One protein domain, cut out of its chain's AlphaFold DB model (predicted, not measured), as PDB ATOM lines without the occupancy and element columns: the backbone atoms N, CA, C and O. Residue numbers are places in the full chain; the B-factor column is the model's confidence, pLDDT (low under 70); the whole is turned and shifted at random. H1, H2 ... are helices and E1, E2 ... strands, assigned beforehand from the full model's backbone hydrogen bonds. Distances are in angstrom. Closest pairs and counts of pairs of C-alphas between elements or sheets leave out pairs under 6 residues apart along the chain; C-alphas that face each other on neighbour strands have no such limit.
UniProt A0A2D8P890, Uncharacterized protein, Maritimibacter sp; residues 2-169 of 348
ATOM      1  N   LYS A   2     163.250 116.704 207.051       40.97
ATOM      2  CA  LYS A   2     164.175 115.560 206.831       40.97
ATOM      3  C   LYS A   2     163.593 114.398 205.991       40.97
ATOM      4  O   LYS A   2     164.249 113.927 205.075       40.97
ATOM      5  N   GLN A   3     162.331 114.013 206.207       41.19
ATOM      6  CA  GLN A   3     161.670 112.933 205.443       41.19
ATOM      7  C   GLN A   3     161.417 113.253 203.957       41.19
ATOM      8  O   GLN A   3     161.419 112.350 203.120       41.19
ATOM      9  N   ILE A   4     161.199 114.528 203.617       43.81
ATOM     10  CA  ILE A   4     161.004 114.969 202.227       43.81
ATOM     11  C   ILE A   4     162.363 115.014 201.521       43.81
ATOM     12  O   ILE A   4     162.495 114.498 200.414       43.81
ATOM     13  N   SER A   5     163.394 115.507 202.216       37.28
ATOM     14  CA  SER A   5     164.787 115.466 201.759       37.28
ATOM     15  C   SER A   5     165.250 114.038 201.451       37.28
ATOM     16  O   SER A   5     165.860 113.806 200.410       37.28
ATOM     17  N   ASP A   6     164.903 113.051 202.281       41.06
ATOM     18  CA  ASP A   6     165.281 111.649 202.052       41.06
ATOM     19  C   ASP A   6     164.543 110.998 200.874       41.06
ATOM     20  O   ASP A   6     165.136 110.193 200.149       41.06
ATOM     21  N   ARG A   7     163.273 111.357 200.629       45.06
ATOM     22  CA  ARG A   7     162.522 110.885 199.450       45.06
ATOM     23  C   ARG A   7     163.056 111.489 198.156       45.06
ATOM     24  O   ARG A   7     163.284 110.746 197.206       45.06
ATOM     25  N   VAL A   8     163.340 112.792 198.142       47.88
ATOM     26  CA  VAL A   8     163.954 113.477 196.990       47.88
ATOM     27  C   VAL A   8     165.367 112.945 196.737       47.88
ATOM     28  O   VAL A   8     165.736 112.699 195.595       47.88
ATOM     29  N   SER A   9     166.124 112.627 197.790       48.69
ATOM     30  CA  SER A   9     167.466 112.037 197.673       48.69
ATOM     31  C   SER A   9     167.450 110.570 197.223       48.69
ATOM     32  O   SER A   9     168.407 110.095 196.613       48.69
ATOM     33  N   ARG A  10     166.389 109.805 197.519       51.03
ATOM     34  CA  ARG A  10     166.193 108.448 196.972       51.03
ATOM     35  C   ARG A  10     165.747 108.491 195.515       51.03
ATOM     36  O   ARG A  10     166.273 107.714 194.730       51.03
ATOM     37  N   LEU A  11     164.860 109.416 195.150       48.41
ATOM     38  CA  LEU A  11     164.435 109.627 193.765       48.41
ATOM     39  C   LEU A  11     165.596 110.141 192.901       48.41
ATOM     40  O   LEU A  11     165.827 109.611 191.824       48.41
ATOM     41  N   GLY A  12     166.398 111.077 193.413       41.72
ATOM     42  CA  GLY A  12     167.608 111.572 192.753       41.72
ATOM     43  C   GLY A  12     168.677 110.493 192.577       41.72
ATOM     44  O   GLY A  12     169.264 110.391 191.508       41.72
ATOM     45  N   ARG A  13     168.878 109.609 193.566       50.19
ATOM     46  CA  ARG A  13     169.770 108.437 193.427       50.19
ATOM     47  C   ARG A  13     169.197 107.340 192.526       50.19
ATOM     48  O   ARG A  13     169.965 106.613 191.908       50.19
ATOM     49  N   TRP A  14     167.875 107.215 192.440       51.25
ATOM     50  CA  TRP A  14     167.194 106.296 191.524       51.25
ATOM     51  C   TRP A  14     167.282 106.785 190.072       51.25
ATOM     52  O   TRP A  14     167.605 105.999 189.190       51.25
ATOM     53  N   LEU A  15     167.116 108.090 189.837       46.34
ATOM     54  CA  LEU A  15     167.323 108.733 188.537       46.34
ATOM     55  C   LEU A  15     168.809 108.772 188.142       46.34
ATOM     56  O   LEU A  15     169.126 108.529 186.991       46.34
ATOM     57  N   ALA A  16     169.738 108.979 189.080       43.47
ATOM     58  CA  ALA A  16     171.176 108.966 188.788       43.47
ATOM     59  C   ALA A  16     171.737 107.559 188.499       43.47
ATOM     60  O   ALA A  16     172.772 107.432 187.852       43.47
ATOM     61  N   ARG A  17     171.057 106.489 188.944       46.59
ATOM     62  CA  ARG A  17     171.344 105.107 188.507       46.59
ATOM     63  C   ARG A  17     170.807 104.811 187.104       46.59
ATOM     64  O   ARG A  17     171.311 103.895 186.464       46.59
ATOM     65  N   ARG A  18     169.834 105.594 186.615       46.16
ATOM     66  CA  ARG A  18     169.422 105.641 185.205       46.16
ATOM     67  C   ARG A  18     170.405 106.493 184.398       46.16
ATOM     68  O   ARG A  18     170.013 107.484 183.783       46.16
ATOM     69  N   GLY A  19     171.677 106.092 184.355       38.00
ATOM     70  CA  GLY A  19     172.484 106.457 183.190       38.00
ATOM     71  C   GLY A  19     171.665 106.177 181.923       38.00
ATOM     72  O   GLY A  19     170.786 105.315 181.942       38.00
ATOM     73  N   THR A  20     171.922 106.918 180.855       43.38
ATOM     74  CA  THR A  20     171.280 106.874 179.525       43.38
ATOM     75  C   THR A  20     171.314 105.504 178.818       43.38
ATOM     76  O   THR A  20     171.167 105.429 177.604       43.38
ATOM     77  N   ASN A  21     171.531 104.419 179.554       48.16
ATOM     78  CA  ASN A  21     171.560 103.058 179.075       48.16
ATOM     79  C   ASN A  21     170.132 102.540 178.939       48.16
ATOM     80  O   ASN A  21     169.338 102.561 179.884       48.16
ATOM     81  N   GLU A  22     169.836 102.042 177.747       55.66
ATOM     82  CA  GLU A  22     168.668 101.216 177.497       55.66
ATOM     83  C   GLU A  22     168.587 100.064 178.518       55.66
ATOM     84  O   GLU A  22     169.620  99.558 178.975       55.66
ATOM     85  N   PRO A  23     167.377  99.638 178.910       62.00
ATOM     86  CA  PRO A  23     167.190  98.496 179.790       62.00
ATOM     87  C   PRO A  23     167.898  97.269 179.213       62.00
ATOM     88  O   PRO A  23     167.791  96.970 178.028       62.00
ATOM     89  N   ALA A  24     168.599  96.529 180.077       76.81
ATOM     90  CA  ALA A  24     169.318  95.314 179.687       76.81
ATOM     91  C   ALA A  24     168.384  94.208 179.155       76.81
ATOM     92  O   ALA A  24     168.829  93.327 178.419       76.81
ATOM     93  N   LYS A  25     167.099  94.276 179.532       93.38
ATOM     94  CA  LYS A  25     166.036  93.358 179.129       93.38
ATOM     95  C   LYS A  25     165.141  93.986 178.062       93.38
ATOM     96  O   LYS A  25     164.778  95.156 178.192       93.38
ATOM     97  N   THR A  26     164.687  93.186 177.099       95.75
ATOM     98  CA  THR A  26     163.789  93.629 176.024       95.75
ATOM     99  C   THR A  26     162.647  92.644 175.787       95.75
ATOM    100  O   THR A  26     162.857  91.438 175.685       95.75
ATOM    101  N   VAL A  27     161.431  93.173 175.643       96.50
ATOM    102  CA  VAL A  27     160.284  92.469 175.058       96.50
ATOM    103  C   VAL A  27     160.166  92.897 173.601       96.50
ATOM    104  O   VAL A  27     160.039  94.085 173.308       96.50
ATOM    105  N   ILE A  28     160.209  91.929 172.695       95.38
ATOM    106  CA  ILE A  28     160.073  92.120 171.257       95.38
ATOM    107  C   ILE A  28     158.716  91.568 170.842       95.38
ATOM    108  O   ILE A  28     158.489  90.371 170.959       95.38
ATOM    109  N   TYR A  29     157.824  92.413 170.333       93.38
ATOM    110  CA  TYR A  29     156.559  91.980 169.753       93.38
ATOM    111  C   TYR A  29     156.589  92.075 168.227       93.38
ATOM    112  O   TYR A  29     156.542  93.169 167.658       93.38
ATOM    113  N   ARG A  30     156.639  90.914 167.572       89.81
ATOM    114  CA  ARG A  30     156.526  90.752 166.122       89.81
ATOM    115  C   ARG A  30     155.133  90.182 165.811       89.81
ATOM    116  O   ARG A  30     154.944  88.972 165.960       89.81
ATOM    117  N   PRO A  31     154.156  91.004 165.381       83.25
ATOM    118  CA  PRO A  31     152.833  90.508 165.030       83.25
ATOM    119  C   PRO A  31     152.916  89.359 164.020       83.25
ATOM    120  O   PRO A  31     153.778  89.332 163.130       83.25
ATOM    121  N   ALA A  32     152.024  88.385 164.171       75.62
ATOM    122  CA  ALA A  32     151.800  87.392 163.131       75.62
ATOM    123  C   ALA A  32     151.226  88.047 161.860       75.62
ATOM    124  O   ALA A  32     150.747  89.179 161.889       75.62
ATOM    125  N   GLY A  33     151.299  87.332 160.736       69.81
ATOM    126  CA  GLY A  33     150.669  87.758 159.486       69.81
ATOM    127  C   GLY A  33     149.151  87.915 159.637       69.81
ATOM    128  O   GLY A  33     148.530  87.066 160.273       69.81
ATOM    129  N   GLY A  34     148.553  88.948 159.035       67.69
ATOM    130  CA  GLY A  34     147.086  89.053 158.929       67.69
ATOM    131  C   GLY A  34     146.376  89.503 160.212       67.69
ATOM    132  O   GLY A  34     145.230  89.145 160.462       67.69
ATOM    133  N   VAL A  35     147.063  90.256 161.074       73.06
ATOM    134  CA  VAL A  35     146.478  90.771 162.320       73.06
ATOM    135  C   VAL A  35     145.672  92.042 162.034       73.06
ATOM    136  O   VAL A  35     146.228  93.032 161.556       73.06
ATOM    137  N   GLY A  36     144.374  92.017 162.359       77.75
ATOM    138  CA  GLY A  36     143.475  93.172 162.263       77.75
ATOM    139  C   GLY A  36     143.793  94.281 163.284       77.75
ATOM    140  O   GLY A  36     144.419  94.033 164.316       77.75
ATOM    141  N   LEU A  37     143.322  95.508 163.035       82.12
ATOM    142  CA  LEU A  37     143.756  96.710 163.763       82.12
ATOM    143  C   LEU A  37     143.511  96.619 165.276       82.12
ATOM    144  O   LEU A  37     144.410  96.891 166.068       82.12
ATOM    145  N   GLY A  38     142.320  96.173 165.682       85.88
ATOM    146  CA  GLY A  38     141.994  95.989 167.098       85.88
ATOM    147  C   GLY A  38     142.905  94.971 167.795       85.88
ATOM    148  O   GLY A  38     143.326  95.185 168.926       85.88
ATOM    149  N   HIS A  39     143.288  93.887 167.114       85.31
ATOM    150  CA  HIS A  39     144.227  92.916 167.683       85.31
ATOM    151  C   HIS A  39     145.619  93.530 167.861       85.31
ATOM    152  O   HIS A  39     146.254  93.322 168.895       85.31
ATOM    153  N   LEU A  40     146.085  94.308 166.879       86.62
ATOM    154  CA  LEU A  40     147.377  94.985 166.947       86.62
ATOM    155  C   LEU A  40     147.423  95.974 168.119       86.62
ATOM    156  O   LEU A  40     148.330  95.895 168.945       86.62
ATOM    157  N   LEU A  41     146.442  96.877 168.218       89.94
ATOM    158  CA  LEU A  41     146.388  97.902 169.266       89.94
ATOM    159  C   LEU A  41     146.305  97.279 170.665       89.94
ATOM    160  O   LEU A  41     147.075  97.655 171.556       89.94
ATOM    161  N   PHE A  42     145.445  96.274 170.840       89.81
ATOM    162  CA  PHE A  42     145.334  95.546 172.101       89.81
ATOM    163  C   PHE A  42     146.628  94.792 172.447       89.81
ATOM    164  O   PHE A  42     147.070  94.801 173.596       89.81
ATOM    165  N   SER A  43     147.295  94.187 171.461       90.31
ATOM    166  CA  SER A  43     148.567  93.483 171.671       90.31
ATOM    167  C   SER A  43     149.713  94.415 172.026       90.31
ATOM    168  O   SER A  43     150.486  94.113 172.934       90.31
ATOM    169  N   LEU A  44     149.804  95.573 171.370       92.12
ATOM    170  CA  LEU A  44     150.764  96.615 171.724       92.12
ATOM    171  C   LEU A  44     150.545  97.081 173.167       92.12
ATOM    172  O   LEU A  44     151.512  97.219 173.918       92.12
ATOM    173  N   ALA A  45     149.293  97.263 173.595       92.50
ATOM    174  CA  ALA A  45     148.969  97.569 174.987       92.50
ATOM    175  C   ALA A  45     149.400  96.436 175.936       92.50
ATOM    176  O   ALA A  45     150.088  96.690 176.927       92.50
ATOM    177  N   GLY A  46     149.063  95.185 175.615       92.06
ATOM    178  CA  GLY A  46     149.393  94.005 176.417       92.06
ATOM    179  C   GLY A  46     150.893  93.805 176.602       92.06
ATOM    180  O   GLY A  46     151.390  93.802 177.728       92.06
ATOM    181  N   TYR A  47     151.640  93.689 175.507       94.00
ATOM    182  CA  TYR A  47     153.065  93.379 175.571       94.00
ATOM    183  C   TYR A  47     153.924  94.567 176.027       94.00
ATOM    184  O   TYR A  47     154.920  94.354 176.719       94.00
ATOM    185  N   SER A  48     153.517  95.817 175.760       94.06
ATOM    186  CA  SER A  48     154.180  96.976 176.380       94.06
ATOM    187  C   SER A  48     153.906  97.056 177.885       94.06
ATOM    188  O   SER A  48     154.789  97.421 178.657       94.06
ATOM    189  N   SER A  49     152.709  96.675 178.342       93.12
ATOM    190  CA  SER A  49     152.388  96.616 179.774       93.12
ATOM    191  C   SER A  49     153.128  95.477 180.478       93.12
ATOM    192  O   SER A  49     153.643  95.681 181.576       93.12
ATOM    193  N   LEU A  50     153.296  94.326 179.818       93.25
ATOM    194  CA  LEU A  50     154.215  93.281 180.272       93.25
ATOM    195  C   LEU A  50     155.638  93.830 180.421       93.25
ATOM    196  O   LEU A  50     156.254  93.634 181.466       93.25
ATOM    197  N   ALA A  51     156.150  94.534 179.403       94.62
ATOM    198  CA  ALA A  51     157.492  95.112 179.434       94.62
ATOM    199  C   ALA A  51     157.677  96.050 180.639       94.62
ATOM    200  O   ALA A  51     158.680  95.949 181.343       94.62
ATOM    201  N   ARG A  52     156.672  96.880 180.956       91.56
ATOM    202  CA  ARG A  52     156.666  97.711 182.174       91.56
ATOM    203  C   ARG A  52     156.750  96.870 183.449       91.56
ATOM    204  O   ARG A  52     157.563  97.170 184.322       91.56
ATOM    205  N   ASP A  53     155.943  95.818 183.559       91.06
ATOM    206  CA  ASP A  53     155.870  94.983 184.764       91.06
ATOM    207  C   ASP A  53     157.182  94.245 185.065       91.06
ATOM    208  O   ASP A  53     157.547  94.066 186.236       91.06
ATOM    209  N   ILE A  54     157.915  93.855 184.020       92.12
ATOM    210  CA  ILE A  54     159.189  93.132 184.135       92.12
ATOM    211  C   ILE A  54     160.426  94.014 183.921       92.12
ATOM    212  O   ILE A  54     161.540  93.482 183.921       92.12
ATOM    213  N   TRP A  55     160.237  95.333 183.806       90.62
ATOM    214  CA  TRP A  55     161.292  96.343 183.670       90.62
ATOM    215  C   TRP A  55     162.165  96.140 182.422       90.62
ATOM    216  O   TRP A  55     163.394  96.171 182.488       90.62
ATOM    217  N   ALA A  56     161.511  95.904 181.287       93.44
ATOM    218  CA  ALA A  56     162.122  95.723 179.979       93.44
ATOM    219  C   ALA A  56     161.875  96.930 179.066       93.44
ATOM    220  O   ALA A  56     160.891  97.649 179.230       93.44
ATOM    221  N   GLY A  57     162.733  97.110 178.065       94.69
ATOM    222  CA  GLY A  57     162.408  97.908 176.886       94.69
ATOM    223  C   GLY A  57     161.380  97.180 176.027       94.69
ATOM    224  O   GLY A  57     161.248  95.957 176.110       94.69
ATOM    225  N   PHE A  58     160.657  97.921 175.197       94.94
ATOM    226  CA  PHE A  58     159.674  97.362 174.281       94.94
ATOM    227  C   PHE A  58     160.056  97.677 172.839       94.94
ATOM    228  O   PHE A  58     160.233  98.835 172.465       94.94
ATOM    229  N   VAL A  59     160.174  96.642 172.018       93.19
ATOM    230  CA  VAL A  59     160.421  96.776 170.584       93.19
ATOM    231  C   VAL A  59     159.281  96.105 169.848       93.19
ATOM    232  O   VAL A  59     158.885  94.997 170.200       93.19
ATOM    233  N   SER A  60     158.738  96.748 168.823       91.12
ATOM    234  CA  SER A  60     157.700  96.121 168.013       91.12
ATOM    235  C   SER A  60     157.780  96.522 166.551       91.12
ATOM    236  O   SER A  60     158.350  97.547 166.186       91.12
ATOM    237  N   THR A  61     157.186  95.711 165.689       79.44
ATOM    238  CA  THR A  61     156.904  96.097 164.308       79.44
ATOM    239  C   THR A  61     155.405  96.281 164.129       79.44
ATOM    240  O   THR A  61     154.651  95.400 164.525       79.44
ATOM    241  N   GLY A  62     154.979  97.335 163.432       65.50
ATOM    242  CA  GLY A  62     153.662  97.341 162.771       65.50
ATOM    243  C   GLY A  62     153.597  96.408 161.546       65.50
ATOM    244  O   GLY A  62     152.513  96.138 161.032       65.50
ATOM    245  N   GLN A  63     154.757  95.884 161.121       61.88
ATOM    246  CA  GLN A  63     154.948  95.061 159.924       61.88
ATOM    247  C   GLN A  63     154.257  93.708 159.999       61.88
ATOM    248  O   GLN A  63     154.211  93.079 161.056       61.88
ATOM    249  N   SER A  64     153.789  93.237 158.837       57.00
ATOM    250  CA  SER A  64     153.043  91.981 158.653       57.00
ATOM    251  C   SER A  64     151.601  91.990 159.163       57.00
ATOM    252  O   SER A  64     150.947  90.951 159.162       57.00
ATOM    253  N   THR A  65     151.067  93.148 159.543       65.62
ATOM    254  CA  THR A  65     149.618  93.290 159.715       65.62
ATOM    255  C   THR A  65     148.918  93.404 158.362       65.62
ATOM    256  O   THR A  65     149.560  93.663 157.344       65.62
ATOM    257  N   GLU A  66     147.593  93.242 158.346       62.72
ATOM    258  CA  GLU A  66     146.765  93.505 157.154       62.72
ATOM    259  C   GLU A  66     146.939  94.934 156.605       62.72
ATOM    260  O   GLU A  66     146.583  95.203 155.462       62.72
ATOM    261  N   PHE A  67     147.520  95.831 157.409       61.34
ATOM    262  CA  PHE A  67     147.739  97.241 157.102       61.34
ATOM    263  C   PHE A  67     149.177  97.562 156.661       61.34
ATOM    264  O   PHE A  67     149.437  98.691 156.263       61.34
ATOM    265  N   ASP A  68     150.115  96.603 156.735       58.72
ATOM    266  CA  ASP A  68     151.551  96.813 156.472       58.72
ATOM    267  C   ASP A  68     152.101  95.852 155.415       58.72
ATOM    268  O   ASP A  68     152.930  94.978 155.700       58.72
ATOM    269  N   ARG A  69     151.588  95.991 154.186       55.47
ATOM    270  CA  ARG A  69     151.933  95.121 153.052       55.47
ATOM    271  C   ARG A  69     153.234  95.522 152.343       55.47
ATOM    272  O   ARG A  69     153.943  94.639 151.873       55.47
ATOM    273  N   ASP A  70     153.582  96.811 152.364       55.69
ATOM    274  CA  ASP A  70     154.750  97.368 151.657       55.69
ATOM    275  C   ASP A  70     155.832  97.930 152.604       55.69
ATOM    276  O   ASP A  70     156.756  98.624 152.179       55.69
ATOM    277  N   GLY A  71     155.740  97.645 153.909       54.34
ATOM    278  CA  GLY A  71     156.696  98.130 154.911       54.34
ATOM    279  C   GLY A  71     156.521  99.607 155.281       54.34
ATOM    280  O   GLY A  71     157.399 100.177 155.933       54.34
ATOM    281  N   THR A  72     155.414 100.225 154.863       53.22
ATOM    282  CA  THR A  72     155.084 101.640 155.068       53.22
ATOM    283  C   THR A  72     154.168 101.888 156.268       53.22
ATOM    284  O   THR A  72     153.991 103.051 156.635       53.22
ATOM    285  N   ALA A  73     153.611 100.865 156.938       53.41
ATOM    286  CA  ALA A  73     152.557 101.117 157.934       53.41
ATOM    287  C   ALA A  73     153.022 101.839 159.190       53.41
ATOM    288  O   ALA A  73     152.203 102.452 159.866       53.41
ATOM    289  N   THR A  74     154.318 101.847 159.510       56.72
ATOM    290  CA  THR A  74     154.824 102.754 160.553       56.72
ATOM    291  C   THR A  74     154.548 104.224 160.231       56.72
ATOM    292  O   THR A  74     154.312 104.990 161.158       56.72
ATOM    293  N   GLY A  75     154.531 104.612 158.950       63.16
ATOM    294  CA  GLY A  75     154.107 105.949 158.521       63.16
ATOM    295  C   GLY A  75     152.603 106.143 158.695       63.16
ATOM    296  O   GLY A  75     152.174 107.105 159.315       63.16
ATOM    297  N   ILE A  76     151.815 105.157 158.276       65.31
ATOM    298  CA  ILE A  76     150.351 105.230 158.331       65.31
ATOM    299  C   ILE A  76     149.830 105.280 159.778       65.31
ATOM    300  O   ILE A  76     148.912 106.029 160.105       65.31
ATOM    301  N   PHE A  77     150.442 104.532 160.701       73.12
ATOM    302  CA  PHE A  77     150.132 104.668 162.123       73.12
ATOM    303  C   PHE A  77     150.569 106.023 162.678       73.12
ATOM    304  O   PHE A  77     149.870 106.557 163.533       73.12
ATOM    305  N   ALA A  78     151.680 106.597 162.208       74.44
ATOM    306  CA  ALA A  78     152.111 107.928 162.635       74.44
ATOM    307  C   ALA A  78     151.132 109.034 162.189       74.44
ATOM    308  O   ALA A  78     150.971 110.024 162.906       74.44
ATOM    309  N   ASP A  79     150.420 108.834 161.077       83.25
ATOM    310  CA  ASP A  79     149.402 109.770 160.581       83.25
ATOM    311  C   ASP A  79     148.141 109.813 161.458       83.25
ATOM    312  O   ASP A  79     147.426 110.818 161.463       83.25
ATOM    313  N   HIS A  80     147.888 108.775 162.267       88.38
ATOM    314  CA  HIS A  80     146.675 108.671 163.091       88.38
ATOM    315  C   HIS A  80     146.913 108.556 164.591       88.38
ATOM    316  O   HIS A  80     146.011 108.863 165.375       88.38
ATOM    317  N   LEU A  81     148.088 108.094 165.006       91.38
ATOM    318  CA  LEU A  81     148.386 107.720 166.378       91.38
ATOM    319  C   LEU A  81     149.632 108.439 166.879       91.38
ATOM    320  O   LEU A  81     150.552 108.769 166.137       91.38
ATOM    321  N   THR A  82     149.677 108.644 168.185       91.81
ATOM    322  CA  THR A  82     150.850 109.142 168.887       91.81
ATOM    323  C   THR A  82     151.221 108.197 170.020       91.81
ATOM    324  O   THR A  82     150.371 107.525 170.612       91.81
ATOM    325  N   LEU A  83     152.517 108.117 170.307       91.25
ATOM    326  CA  LEU A  83     153.030 107.321 171.411       91.25
ATOM    327  C   LEU A  83     152.669 107.992 172.736       91.25
ATOM    328  O   LEU A  83     152.956 109.172 172.935       91.25
ATOM    329  N   VAL A  84     152.097 107.228 173.667       90.31
ATOM    330  CA  VAL A  84     151.872 107.704 175.034       90.31
ATOM    331  C   VAL A  84     153.234 107.904 175.710       90.31
ATOM    332  O   VAL A  84     153.986 106.932 175.837       90.31
ATOM    333  N   PRO A  85     153.579 109.123 176.172       85.31
ATOM    334  CA  PRO A  85     154.868 109.364 176.807       85.31
ATOM    335  C   PRO A  85     155.035 108.529 178.080       85.31
ATOM    336  O   PRO A  85     154.271 108.670 179.037       85.31
ATOM    337  N   ASP A  86     156.068 107.691 178.113       84.38
ATOM    338  CA  ASP A  86     156.417 106.884 179.280       84.38
ATOM    339  C   ASP A  86     157.938 106.899 179.509       84.38
ATOM    340  O   ASP A  86     158.671 106.088 178.941       84.38
ATOM    341  N   PRO A  87     158.450 107.793 180.378       73.44
ATOM    342  CA  PRO A  87     159.879 107.868 180.689       73.44
ATOM    343  C   PRO A  87     160.442 106.604 181.363       73.44
ATOM    344  O   PRO A  87     161.638 106.545 181.661       73.44
ATOM    345  N   GLY A  88     159.594 105.643 181.739       80.00
ATOM    346  CA  GLY A  88     159.986 104.358 182.307       80.00
ATOM    347  C   GLY A  88     160.077 103.224 181.292       80.00
ATOM    348  O   GLY A  88     160.622 102.181 181.646       80.00
ATOM    349  N   LEU A  89     159.592 103.424 180.066       87.69
ATOM    350  CA  LEU A  89     159.537 102.402 179.032       87.69
ATOM    351  C   LEU A  89     160.167 102.923 177.734       87.69
ATOM    352  O   LEU A  89     159.517 103.647 176.983       87.69
ATOM    353  N   PRO A  90     161.413 102.540 177.426       90.50
ATOM    354  CA  PRO A  90     161.982 102.774 176.106       90.50
ATOM    355  C   PRO A  90     161.221 101.961 175.062       90.50
ATOM    356  O   PRO A  90     161.086 100.743 175.205       90.50
ATOM    357  N   VAL A  91     160.711 102.649 174.042       90.31
ATOM    358  CA  VAL A  91     159.914 102.064 172.961       90.31
ATOM    359  C   VAL A  91     160.597 102.350 171.636       90.31
ATOM    360  O   VAL A  91     160.863 103.509 171.320       90.31
ATOM    361  N   THR A  92     160.823 101.306 170.844       89.06
ATOM    362  CA  THR A  92     161.377 101.437 169.492       89.06
ATOM    363  C   THR A  92     160.531 100.649 168.502       89.06
ATOM    364  O   THR A  92     160.093  99.535 168.794       89.06
ATOM    365  N   PHE A  93     160.315 101.210 167.311       86.19
ATOM    366  CA  PHE A  93     159.580 100.545 166.240       86.19
ATOM    367  C   PHE A  93     160.481 100.179 165.061       86.19
ATOM    368  O   PHE A  93     161.414 100.908 164.728       86.19
ATOM    369  N   GLY A  94     160.148  99.071 164.401       83.88
ATOM    370  CA  GLY A  94     160.711  98.684 163.108       83.88
ATOM    371  C   GLY A  94     161.568  97.421 163.146       83.88
ATOM    372  O   GLY A  94     162.153  97.051 164.163       83.88
ATOM    373  N   LEU A  95     161.654  96.753 161.995       84.81
ATOM    374  CA  LEU A  95     162.443  95.533 161.838       84.81
ATOM    375  C   LEU A  95     163.949  95.733 162.062       84.81
ATOM    376  O   LEU A  95     164.549  94.837 162.655       84.81
ATOM    377  N   PRO A  96     164.577  96.868 161.676       86.50
ATOM    378  CA  PRO A  96     165.966  97.134 162.047       86.50
ATOM    379  C   PRO A  96     166.179  97.078 163.564       86.50
ATOM    380  O   PRO A  96     167.050  96.351 164.027       86.50
ATOM    381  N   ALA A  97     165.292  97.707 164.344       87.88
ATOM    382  CA  ALA A  97     165.374  97.684 165.802       87.88
ATOM    383  C   ALA A  97     165.203  96.275 166.393       87.88
ATOM    384  O   ALA A  97     165.803  95.971 167.418       87.88
ATOM    385  N   ILE A  98     164.406  95.401 165.765       91.19
ATOM    386  CA  ILE A  98     164.336  93.985 166.161       91.19
ATOM    387  C   ILE A  98     165.658  93.273 165.853       91.19
ATOM    388  O   ILE A  98     166.190  92.579 166.718       91.19
ATOM    389  N   ARG A  99     166.200  93.449 164.642       91.12
ATOM    390  CA  ARG A  99     167.450  92.806 164.202       91.12
ATOM    391  C   ARG A  99     168.630  93.182 165.092       91.12
ATOM    392  O   ARG A  99     169.371  92.293 165.496       91.12
ATOM    393  N   ASP A 100     168.735  94.449 165.479       91.00
ATOM    394  CA  ASP A 100     169.791  94.944 166.371       91.00
ATOM    395  C   ASP A 100     169.755  94.277 167.759       91.00
ATOM    396  O   ASP A 100     170.777  94.166 168.434       91.00
ATOM    397  N   ARG A 101     168.585  93.795 168.203       91.62
ATOM    398  CA  ARG A 101     168.426  93.079 169.484       91.62
ATOM    399  C   ARG A 101     168.665  91.581 169.389       91.62
ATOM    400  O   ARG A 101     168.778  90.938 170.430       91.62
ATOM    401  N   LEU A 102     168.698  91.036 168.176       93.62
ATOM    402  CA  LEU A 102     168.774  89.600 167.909       93.62
ATOM    403  C   LEU A 102     170.064  89.213 167.168       93.62
ATOM    404  O   LEU A 102     170.110  88.172 166.515       93.62
ATOM    405  N   THR A 103     171.127  90.019 167.274       92.88
ATOM    406  CA  THR A 103     172.463  89.615 166.804       92.88
ATOM    407  C   THR A 103     173.105  88.615 167.778       92.88
ATOM    408  O   THR A 103     172.747  88.600 168.960       92.88
ATOM    409  N   PRO A 104     174.061  87.778 167.330       91.81
ATOM    410  CA  PRO A 104     174.796  86.878 168.222       91.81
ATOM    411  C   PRO A 104     175.438  87.603 169.414       91.81
ATOM    412  O   PRO A 104     175.315  87.151 170.547       91.81
ATOM    413  N   GLU A 105     176.046  88.765 169.173       91.44
ATOM    414  CA  GLU A 105     176.702  89.585 170.197       91.44
ATOM    415  C   GLU A 105     175.677  90.182 171.167       91.44
ATOM    416  O   GLU A 105     175.893  90.219 172.376       91.44
ATOM    417  N   ALA A 106     174.519  90.618 170.656       90.50
ATOM    418  CA  ALA A 106     173.445  91.158 171.480       90.50
ATOM    419  C   ALA A 106     172.812  90.101 172.399       90.50
ATOM    420  O   ALA A 106     172.191  90.478 173.397       90.50
ATOM    421  N   LEU A 107     172.946  88.814 172.067       92.44
ATOM    422  CA  LEU A 107     172.371  87.680 172.792       92.44
ATOM    423  C   LEU A 107     173.396  86.884 173.607       92.44
ATOM    424  O   LEU A 107     173.012  85.968 174.335       92.44
ATOM    425  N   GLU A 108     174.680  87.234 173.541       91.50
ATOM    426  CA  GLU A 108     175.727  86.536 174.279       91.50
ATOM    427  C   GLU A 108     175.446  86.557 175.794       91.50
ATOM    428  O   GLU A 108     175.230  87.607 176.404       91.50
ATOM    429  N   GLY A 109     175.396  85.367 176.403       90.50
ATOM    430  CA  GLY A 109     175.110  85.192 177.831       90.50
ATOM    431  C   GLY A 109     173.672  85.509 178.262       90.50
ATOM    432  O   GLY A 109     173.384  85.450 179.459       90.50
ATOM    433  N   LYS A 110     172.765  85.826 177.328       93.94
ATOM    434  CA  LYS A 110     171.370  86.169 177.625       93.94
ATOM    435  C   LYS A 110     170.459  84.954 177.625       93.94
ATOM    436  O   LYS A 110     170.598  84.026 176.833       93.94
ATOM    437  N   ARG A 111     169.451  84.993 178.493       96.00
ATOM    438  CA  ARG A 111     168.356  84.023 178.495       96.00
ATOM    439  C   ARG A 111     167.242  84.501 177.576       96.00
ATOM    440  O   ARG A 111     166.629  85.535 177.833       96.00
ATOM    441  N   CYS A 112     166.937  83.713 176.553       96.75
ATOM    442  CA  CYS A 112     165.895  84.032 175.580       96.75
ATOM    443  C   CYS A 112     164.621  83.219 175.834       96.75
ATOM    444  O   CYS A 112     164.686  82.008 176.062       96.75
ATOM    445  N   ALA A 113     163.469  83.878 175.760       95.56
ATOM    446  CA  ALA A 113     162.154  83.253 175.713       95.56
ATOM    447  C   ALA A 113     161.478  83.545 174.373       95.56
ATOM    448  O   ALA A 113     161.615  84.642 173.830       95.56
ATOM    449  N   LEU A 114     160.722  82.573 173.873       94.50
ATOM    450  CA  LEU A 114     159.860  82.707 172.708       94.50
ATOM    451  C   LEU A 114     158.425  82.400 173.122       94.50
ATOM    452  O   LEU A 114     158.161  81.316 173.632       94.50
ATOM    453  N   ILE A 115     157.508  83.331 172.878       92.25
ATOM    454  CA  ILE A 115     156.075  83.171 173.133       92.25
ATOM    455  C   ILE A 115     155.351  83.112 171.792       92.25
ATOM    456  O   ILE A 115     155.516  84.017 170.974       92.25
ATOM    457  N   GLY A 116     154.528  82.090 171.574       89.31
ATOM    458  CA  GLY A 116     153.696  82.003 170.374       89.31
ATOM    459  C   GLY A 116     152.906  80.705 170.268       89.31
ATOM    460  O   GLY A 116     152.886  79.894 171.192       89.31
ATOM    461  N   ARG A 117     152.239  80.493 169.130       85.19
ATOM    462  CA  ARG A 117     151.635  79.189 168.787       85.19
ATOM    463  C   ARG A 117     152.714  78.184 168.371       85.19
ATOM    464  O   ARG A 117     153.853  78.569 168.114       85.19
ATOM    465  N   LYS A 118     152.382  76.895 168.264       81.38
ATOM    466  CA  LYS A 118     153.352  75.845 167.883       81.38
ATOM    467  C   LYS A 118     154.112  76.167 166.593       81.38
ATOM    468  O   LYS A 118     155.318  75.941 166.507       81.38
ATOM    469  N   GLU A 119     153.437  76.752 165.610       81.25
ATOM    470  CA  GLU A 119     154.003  77.133 164.314       81.25
ATOM    471  C   GLU A 119     154.920  78.362 164.410       81.25
ATOM    472  O   GLU A 119     155.862  78.499 163.622       81.25
ATOM    473  N   ALA A 120     154.682  79.229 165.400       81.00
ATOM    474  CA  ALA A 120     155.448  80.450 165.630       81.00
ATOM    475  C   ALA A 120     156.924  80.145 165.895       81.00
ATOM    476  O   ALA A 120     157.801  80.849 165.403       81.00
ATOM    477  N   ARG A 121     157.212  79.036 166.590       83.62
ATOM    478  CA  ARG A 121     158.587  78.589 166.840       83.62
ATOM    479  C   ARG A 121     159.378  78.443 165.540       83.62
ATOM    480  O   ARG A 121     160.470  78.989 165.427       83.62
ATOM    481  N   ARG A 122     158.815  77.755 164.542       86.00
ATOM    482  CA  ARG A 122     159.480  77.540 163.249       86.00
ATOM    483  C   ARG A 122     159.642  78.850 162.479       86.00
ATOM    484  O   ARG A 122     160.695  79.072 161.889       86.00
ATOM    485  N   ARG A 123     158.615  79.705 162.479       86.06
ATOM    486  CA  ARG A 123     158.638  81.000 161.783       86.06
ATOM    487  C   ARG A 123     159.712  81.922 162.355       86.06
ATOM    488  O   ARG A 123     160.573  82.389 161.617       86.06
ATOM    489  N   ALA A 124     159.688  82.121 163.667       87.94
ATOM    490  CA  ALA A 124     160.640  82.957 164.379       87.94
ATOM    491  C   ALA A 124     162.082  82.475 164.201       87.94
ATOM    492  O   ALA A 124     162.959  83.289 163.961       87.94
ATOM    493  N   GLN A 125     162.328  81.161 164.267       89.69
ATOM    494  CA  GLN A 125     163.666  80.590 164.071       89.69
ATOM    495  C   GLN A 125     164.141  80.683 162.615       89.69
ATOM    496  O   GLN A 125     165.338  80.804 162.370       89.69
ATOM    497  N   ALA A 126     163.225  80.649 161.644       89.31
ATOM    498  CA  ALA A 126     163.567  80.874 160.244       89.31
ATOM    499  C   ALA A 126     163.942  82.342 159.966       89.31
ATOM    500  O   ALA A 126     164.851  82.596 159.182       89.31
ATOM    501  N   GLU A 127     163.258  83.301 160.602       88.38
ATOM    502  CA  GLU A 127     163.543  84.738 160.457       88.38
ATOM    503  C   GLU A 127     164.751  85.181 161.306       88.38
ATOM    504  O   GLU A 127     165.572  85.978 160.853       88.38
ATOM    505  N   PHE A 128     164.888  84.620 162.511       92.12
ATOM    506  CA  PHE A 128     165.925  84.919 163.500       92.12
ATOM    507  C   PHE A 128     166.534  83.614 164.052       92.12
ATOM    508  O   PHE A 128     166.130  83.135 165.121       92.12
ATOM    509  N   PRO A 129     167.527  83.024 163.357       92.81
ATOM    510  CA  PRO A 129     168.160  81.758 163.750       92.81
ATOM    511  C   PRO A 129     168.728  81.739 165.174       92.81
ATOM    512  O   PRO A 129     168.842  80.680 165.791       92.81
ATOM    513  N   GLN A 130     169.041  82.906 165.733       92.62
ATOM    514  CA  GLN A 130     169.556  83.071 167.089       92.62
ATOM    515  C   GLN A 130     168.537  82.689 168.179       92.62
ATOM    516  O   GLN A 130     168.911  82.480 169.328       92.62
ATOM    517  N   LEU A 131     167.252  82.554 167.835       92.81
ATOM    518  CA  LEU A 131     166.199  82.094 168.746       92.81
ATOM    519  C   LEU A 131     166.067  80.560 168.804       92.81
ATOM    520  O   LEU A 131     165.116  80.047 169.398       92.81
ATOM    521  N   THR A 132     166.986  79.803 168.192       89.69
ATOM    522  CA  THR A 132     166.926  78.329 168.156       89.69
ATOM    523  C   THR A 132     166.870  77.712 169.559       89.69
ATOM    524  O   THR A 132     166.033  76.837 169.802       89.69
ATOM    525  N   ASP A 133     167.668  78.244 170.489       90.00
ATOM    526  CA  ASP A 133     167.789  77.758 171.872       90.00
ATOM    527  C   ASP A 133     166.886  78.505 172.872       90.00
ATOM    528  O   ASP A 133     166.984  78.311 174.086       90.00
ATOM    529  N   ALA A 134     165.991  79.375 172.389       93.88
ATOM    530  CA  ALA A 134     165.065  80.092 173.256       93.88
ATOM    531  C   ALA A 134     164.104  79.122 173.964       93.88
ATOM    532  O   ALA A 134     163.585  78.173 173.370       93.88
ATOM    533  N   THR A 135     163.812  79.395 175.239       94.69
ATOM    534  CA  THR A 135     162.772  78.663 175.971       94.69
ATOM    535  C   THR A 135     161.411  79.006 175.380       94.69
ATOM    536  O   THR A 135     161.016  80.171 175.363       94.69
ATOM    537  N   PHE A 136     160.702  77.997 174.883       92.56
ATOM    538  CA  PHE A 136     159.408  78.181 174.242       92.56
ATOM    539  C   PHE A 136     158.268  78.129 175.260       92.56
ATOM    540  O   PHE A 136     158.168  77.173 176.025       92.56
ATOM    541  N   PHE A 137     157.399  79.134 175.210       90.12
ATOM    542  CA  PHE A 137     156.125  79.189 175.911       90.12
ATOM    543  C   PHE A 137     155.010  79.192 174.871       90.12
ATOM    544  O   PHE A 137     154.925  80.095 174.030       90.12
ATOM    545  N   GLU A 138     154.151  78.180 174.926       87.75
ATOM    546  CA  GLU A 138     152.951  78.173 174.102       87.75
ATOM    547  C   GLU A 138     151.996  79.264 174.601       87.75
ATOM    548  O   GLU A 138     151.885  79.513 175.800       87.75
ATOM    549  N   GLN A 139     151.321  79.955 173.685       77.00
ATOM    550  CA  GLN A 139     150.447  81.074 174.042       77.00
ATOM    551  C   GLN A 139     149.338  80.668 175.034       77.00
ATOM    552  O   GLN A 139     148.924  81.487 175.844       77.00
ATOM    553  N   GLU A 140     148.874  79.421 174.990       77.31
ATOM    554  CA  GLU A 140     147.818  78.892 175.864       77.31
ATOM    555  C   GLU A 140     148.354  78.322 177.190       77.31
ATOM    556  O   GLU A 140     147.589  77.781 177.983       77.31
ATOM    557  N   ASP A 141     149.659  78.438 177.450       76.44
ATOM    558  CA  ASP A 141     150.279  77.929 178.669       76.44
ATOM    559  C   ASP A 141     149.832  78.733 179.903       76.44
ATOM    560  O   ASP A 141     150.157  79.914 180.071       76.44
ATOM    561  N   ASP A 142     149.127  78.071 180.820       73.88
ATOM    562  CA  ASP A 142     148.663  78.654 182.080       73.88
ATOM    563  C   ASP A 142     149.807  79.114 182.999       73.88
ATOM    564  O   ASP A 142     149.580  79.928 183.905       73.88
ATOM    565  N   ALA A 143     151.041  78.645 182.787       77.69
ATOM    566  CA  ALA A 143     152.224  79.111 183.505       77.69
ATOM    567  C   ALA A 143     152.710  80.493 183.026       77.69
ATOM    568  O   ALA A 143     153.466  81.169 183.736       77.69
ATOM    569  N   LEU A 144     152.251  80.957 181.857       84.69
ATOM    570  CA  LEU A 144     152.687  82.215 181.270       84.69
ATOM    571  C   LEU A 144     152.239  83.405 182.133       84.69
ATOM    572  O   LEU A 144     151.055  83.691 182.332       84.69
ATOM    573  N   SER A 145     153.214  84.096 182.713       89.38
ATOM    574  CA  SER A 145     152.998  85.205 183.642       89.38
ATOM    575  C   SER A 145     154.178  86.172 183.608       89.38
ATOM    576  O   SER A 145     155.284  85.764 183.237       89.38
ATOM    577  N   PRO A 146     154.000  87.432 184.051       90.69
ATOM    578  CA  PRO A 146     155.124  88.350 184.188       90.69
ATOM    579  C   PRO A 146     156.255  87.757 185.038       90.69
ATOM    580  O   PRO A 146     157.417  87.871 184.667       90.69
ATOM    581  N   ASP A 147     155.927  87.062 186.133       91.00
ATOM    582  CA  ASP A 147     156.911  86.468 187.045       91.00
ATOM    583  C   ASP A 147     157.694  85.311 186.413       91.00
ATOM    584  O   ASP A 147     158.915  85.264 186.569       91.00
ATOM    585  N   ALA A 148     157.036  84.442 185.638       91.88
ATOM    586  CA  ALA A 148     157.707  83.383 184.877       91.88
ATOM    587  C   ALA A 148     158.657  83.942 183.805       91.88
ATOM    588  O   ALA A 148     159.674  83.325 183.494       91.88
ATOM    589  N   LEU A 149     158.354  85.131 183.272       93.69
ATOM    590  CA  LEU A 149     159.150  85.794 182.240       93.69
ATOM    591  C   LEU A 149     160.278  86.679 182.801       93.69
ATOM    592  O   LEU A 149     161.226  86.996 182.083       93.69
ATOM    593  N   ARG A 150     160.244  87.053 184.090       93.06
ATOM    594  CA  ARG A 150     161.299  87.866 184.733       93.06
ATOM    595  C   ARG A 150     162.727  87.334 184.560       93.06
ATOM    596  O   ARG A 150     163.613  88.186 184.477       93.06
ATOM    597  N   PRO A 151     162.999  86.015 184.546       95.19
ATOM    598  CA  PRO A 151     164.362  85.506 184.413       95.19
ATOM    599  C   PRO A 151     164.961  85.609 183.002       95.19
ATOM    600  O   PRO A 151     166.127  85.263 182.850       95.19
ATOM    601  N   PHE A 152     164.189  86.013 181.986       96.44
ATOM    602  CA  PHE A 152     164.643  86.085 180.592       96.44
ATOM    603  C   PHE A 152     165.032  87.505 180.202       96.44
ATOM    604  O   PHE A 152     164.269  88.434 180.431       96.44
ATOM    605  N   ASP A 153     166.189  87.683 179.580       96.31
ATOM    606  CA  ASP A 153     166.694  88.990 179.152       96.31
ATOM    607  C   ASP A 153     166.088  89.428 177.813       96.31
ATOM    608  O   ASP A 153     165.907  90.619 177.568       96.31
ATOM    609  N   VAL A 154     165.735  88.477 176.949       97.00
ATOM    610  CA  VAL A 154     165.052  88.753 175.681       97.00
ATOM    611  C   VAL A 154     163.806  87.892 175.588       97.00
ATOM    612  O   VAL A 154     163.878  86.671 175.681       97.00
ATOM    613  N   ILE A 155     162.655  88.532 175.410       96.75
ATOM    614  CA  ILE A 155     161.366  87.857 175.253       96.75
ATOM    615  C   ILE A 155     160.845  88.198 173.866       96.75
ATOM    616  O   ILE A 155     160.380  89.312 173.635       96.75
ATOM    617  N   TYR A 156     160.946  87.248 172.946       95.56
ATOM    618  CA  TYR A 156     160.407  87.372 171.601       95.56
ATOM    619  C   TYR A 156     158.978  86.843 171.563       95.56
ATOM    620  O   TYR A 156     158.704  85.717 171.971       95.56
ATOM    621  N   VAL A 157     158.063  87.660 171.069       93.25
ATOM    622  CA  VAL A 157     156.641  87.359 171.001       93.25
ATOM    623  C   VAL A 157     156.212  87.334 169.548       93.25
ATOM    624  O   VAL A 157     156.239  88.356 168.860       93.25
ATOM    625  N   ASP A 158     155.753  86.165 169.130       89.06
ATOM    626  CA  ASP A 158     155.191  85.869 167.825       89.06
ATOM    627  C   ASP A 158     153.751  85.401 168.029       89.06
ATOM    628  O   ASP A 158     153.465  84.228 168.283       89.06
ATOM    629  N   SER A 159     152.834  86.363 168.022       82.25
ATOM    630  CA  SER A 159     151.438  86.103 168.341       82.25
ATOM    631  C   SER A 159     150.499  87.136 167.717       82.25
ATOM    632  O   SER A 159     150.881  88.264 167.397       82.25
ATOM    633  N   VAL A 160     149.241  86.729 167.564       74.69
ATOM    634  CA  VAL A 160     148.121  87.576 167.137       74.69
ATOM    635  C   VAL A 160     147.558  88.394 168.308       74.69
ATOM    636  O   VAL A 160     147.065  89.494 168.084       74.69
ATOM    637  N   LEU A 161     147.617  87.872 169.542       77.94
ATOM    638  CA  LEU A 161     147.027  88.503 170.731       77.94
ATOM    639  C   LEU A 161     147.717  88.064 172.032       77.94
ATOM    640  O   LEU A 161     148.206  86.941 172.115       77.94
ATOM    641  N   PRO A 162     147.771  88.906 173.073       78.56
ATOM    642  CA  PRO A 162     148.307  88.505 174.360       78.56
ATOM    643  C   PRO A 162     147.361  87.494 175.030       78.56
ATOM    644  O   PRO A 162     146.154  87.735 175.069       78.56
ATOM    645  N   PRO A 163     147.874  86.370 175.564       79.25
ATOM    646  CA  PRO A 163     147.047  85.382 176.248       79.25
ATOM    647  C   PRO A 163     146.191  85.995 177.356       79.25
ATOM    648  O   PRO A 163     146.651  86.870 178.099       79.25
ATOM    649  N   THR A 164     144.967  85.497 177.530       75.00
ATOM    650  CA  THR A 164     144.056  85.963 178.587       75.00
ATOM    651  C   THR A 164     144.665  85.765 179.980       75.00
ATOM    652  O   THR A 164     144.553  86.629 180.847       75.00
ATOM    653  N   GLN A 165     145.390  84.665 180.189       75.25
ATOM    654  CA  GLN A 165     146.112  84.374 181.429       75.25
ATOM    655  C   GLN A 165     147.214  85.401 181.704       75.25
ATOM    656  O   GLN A 165     147.396  85.835 182.842       75.25
ATOM    657  N   LEU A 166     147.935  85.815 180.659       79.25
ATOM    658  CA  LEU A 166     148.981  86.824 180.766       79.25
ATOM    659  C   LEU A 166     148.369  88.193 181.075       79.25
ATOM    660  O   LEU A 166     148.780  88.842 182.034       79.25
ATOM    661  N   THR A 167     147.360  88.610 180.308       79.19
ATOM    662  CA  THR A 167     146.695  89.914 180.481       79.19
ATOM    663  C   THR A 167     146.005  90.052 181.833       79.19
ATOM    664  O   THR A 167     146.139  91.097 182.465       79.19
ATOM    665  N   GLY A 168     145.390  88.983 182.347       79.38
ATOM    666  CA  GLY A 168     144.798  88.959 183.686       79.38
ATOM    667  C   GLY A 168     145.811  89.087 184.835       79.38
ATOM    668  O   GLY A 168     145.423  89.421 185.955       79.38
ATOM    669  N   ARG A 169     147.104  88.843 184.573       82.81
ATOM    670  CA  ARG A 169     148.205  88.939 185.552       82.81
ATOM    671  C   ARG A 169     149.053  90.205 185.398       82.81
ATOM    672  O   ARG A 169     149.901  90.466 186.253       82.81
TER     673      ARG A 169
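AT A GLANCE: This is residues 2 to 169 of the 348 residues of an uncharacterized protein of Maritimibacter sp (UniProt A0A2D8P890). A twisted sheet of six parallel strands forms the core of a compact body, with the long helix H2 over one face and the shorter H4 and H6 over the other, while H1, residues 2 to 17, sticks out as a free helical arm. Beyond the edge strand E4 the backbone makes a loop that holds H3 and E3, and H8 lies near H2. The printed part has 168 residues with eight named helices and seven named strands, in the order H1 E1 H2 E2 H3 E3 E4 H4 H5 E5 H6 E6 H7 E7 H8; the class is mixed, helices and strands. Across the sheet the order is E4 E2 E1 E7 E5 E6. The whole is compact, with a radius of gyration of the C-alphas of 16.9 A, and spans 57 by 38 by 34 A, the arm making the length.

HOW THE PARTS SIT: H1, residues 2 to 17, stands free and is not on the sheet. E1, residues 26 to 31, is an inner strand. H2, residues 37 to 54, is on the sheet at a height of 8.5 A, running along the strands at 13 degrees to E1 on the local plane; the closest C-alphas, of Val 27 and Ala 51, are 5.8 A apart. E2, residues 57 to 60, is parallel to E1, with N 27 and O 57 2.8 A apart; E1, H2 and E2 form a strand-helix-strand unit, two parallel neighbours with a helix between, whose crossover is right-handed. H3, residues 73 to 80, and E3, residues 81 to 83, meet only through their link; E3 pairs with no named strand. E4, residues 91 to 93, is parallel to E2, with N 92 and O 58 3.0 A apart. H4, residues 95 to 101, is on the face opposite to H2, at a height of 8.7 A; its closest C-alpha pair with E2 is Ile 98 and Val 59, 6.5 A. H5, residues 104 to 107, is close to H4 but not clearly touching, with the closest C-alphas, of Asp 100 and Ala 106, 7.3 A apart. After E5, residues 112 to 116, H6, residues 118 to 127, is on the same face as H4 at a height of 8.8 A, slantwise to the strands at 49 degrees to E5 on the local plane. With E6, residues 135 to 138, E5 and H6 form a second such unit, also right-handed; N 114 and O 135 are 2.8 A apart. H2 on one face and H4 and H6 on the other make three layers, helices on both faces of a sheet. H7, residues 146 to 149, touches H2 at residues 50 to 54 alone, the closest C-alphas being those of Ile 54 and Pro 146, 6.3 A. E7, residues 154 to 159, is parallel to E1, with N 157 and O 28 2.7 A apart, and to E5, with N 113 and O 154 2.8 A apart; E6, H7 and E7 form a split unit, with E5 between its strands, again right-handed. H8, residues 164 to 169, is close to H2 but not clearly touching, the closest C-alphas being those of Gly 46 and Thr 167, 6.4 A. In H1, H2 and H8 every O i to N i+4 pair is within hydrogen-bond range, against 3 of 4 in H3, 2 of 3 in H4 and 5 of 6 in H6; H5 and H7 are too short for such a pair.

IN THESE COORDINATES: H1 begins at C-alpha 2, (164.175, 115.560, 206.831), and is 22.3 A long. H2 is 25.8 A long, E1 15.8 A, E7 15.7 A, H6 15.4 A and E5 13.4 A. H8 ends at C-alpha 169, (148.205, 88.939, 185.552).

THE WHOLE: The C-alphas farthest apart, of Lys 2 and Asp 70, are 58.9 A apart. The printed part has no cut; the link from E2 to H3 is long. Mean pLDDT of the printed part is 79.8, under 70 at residues 2 to 23, 33 to 34 and 62 to 76.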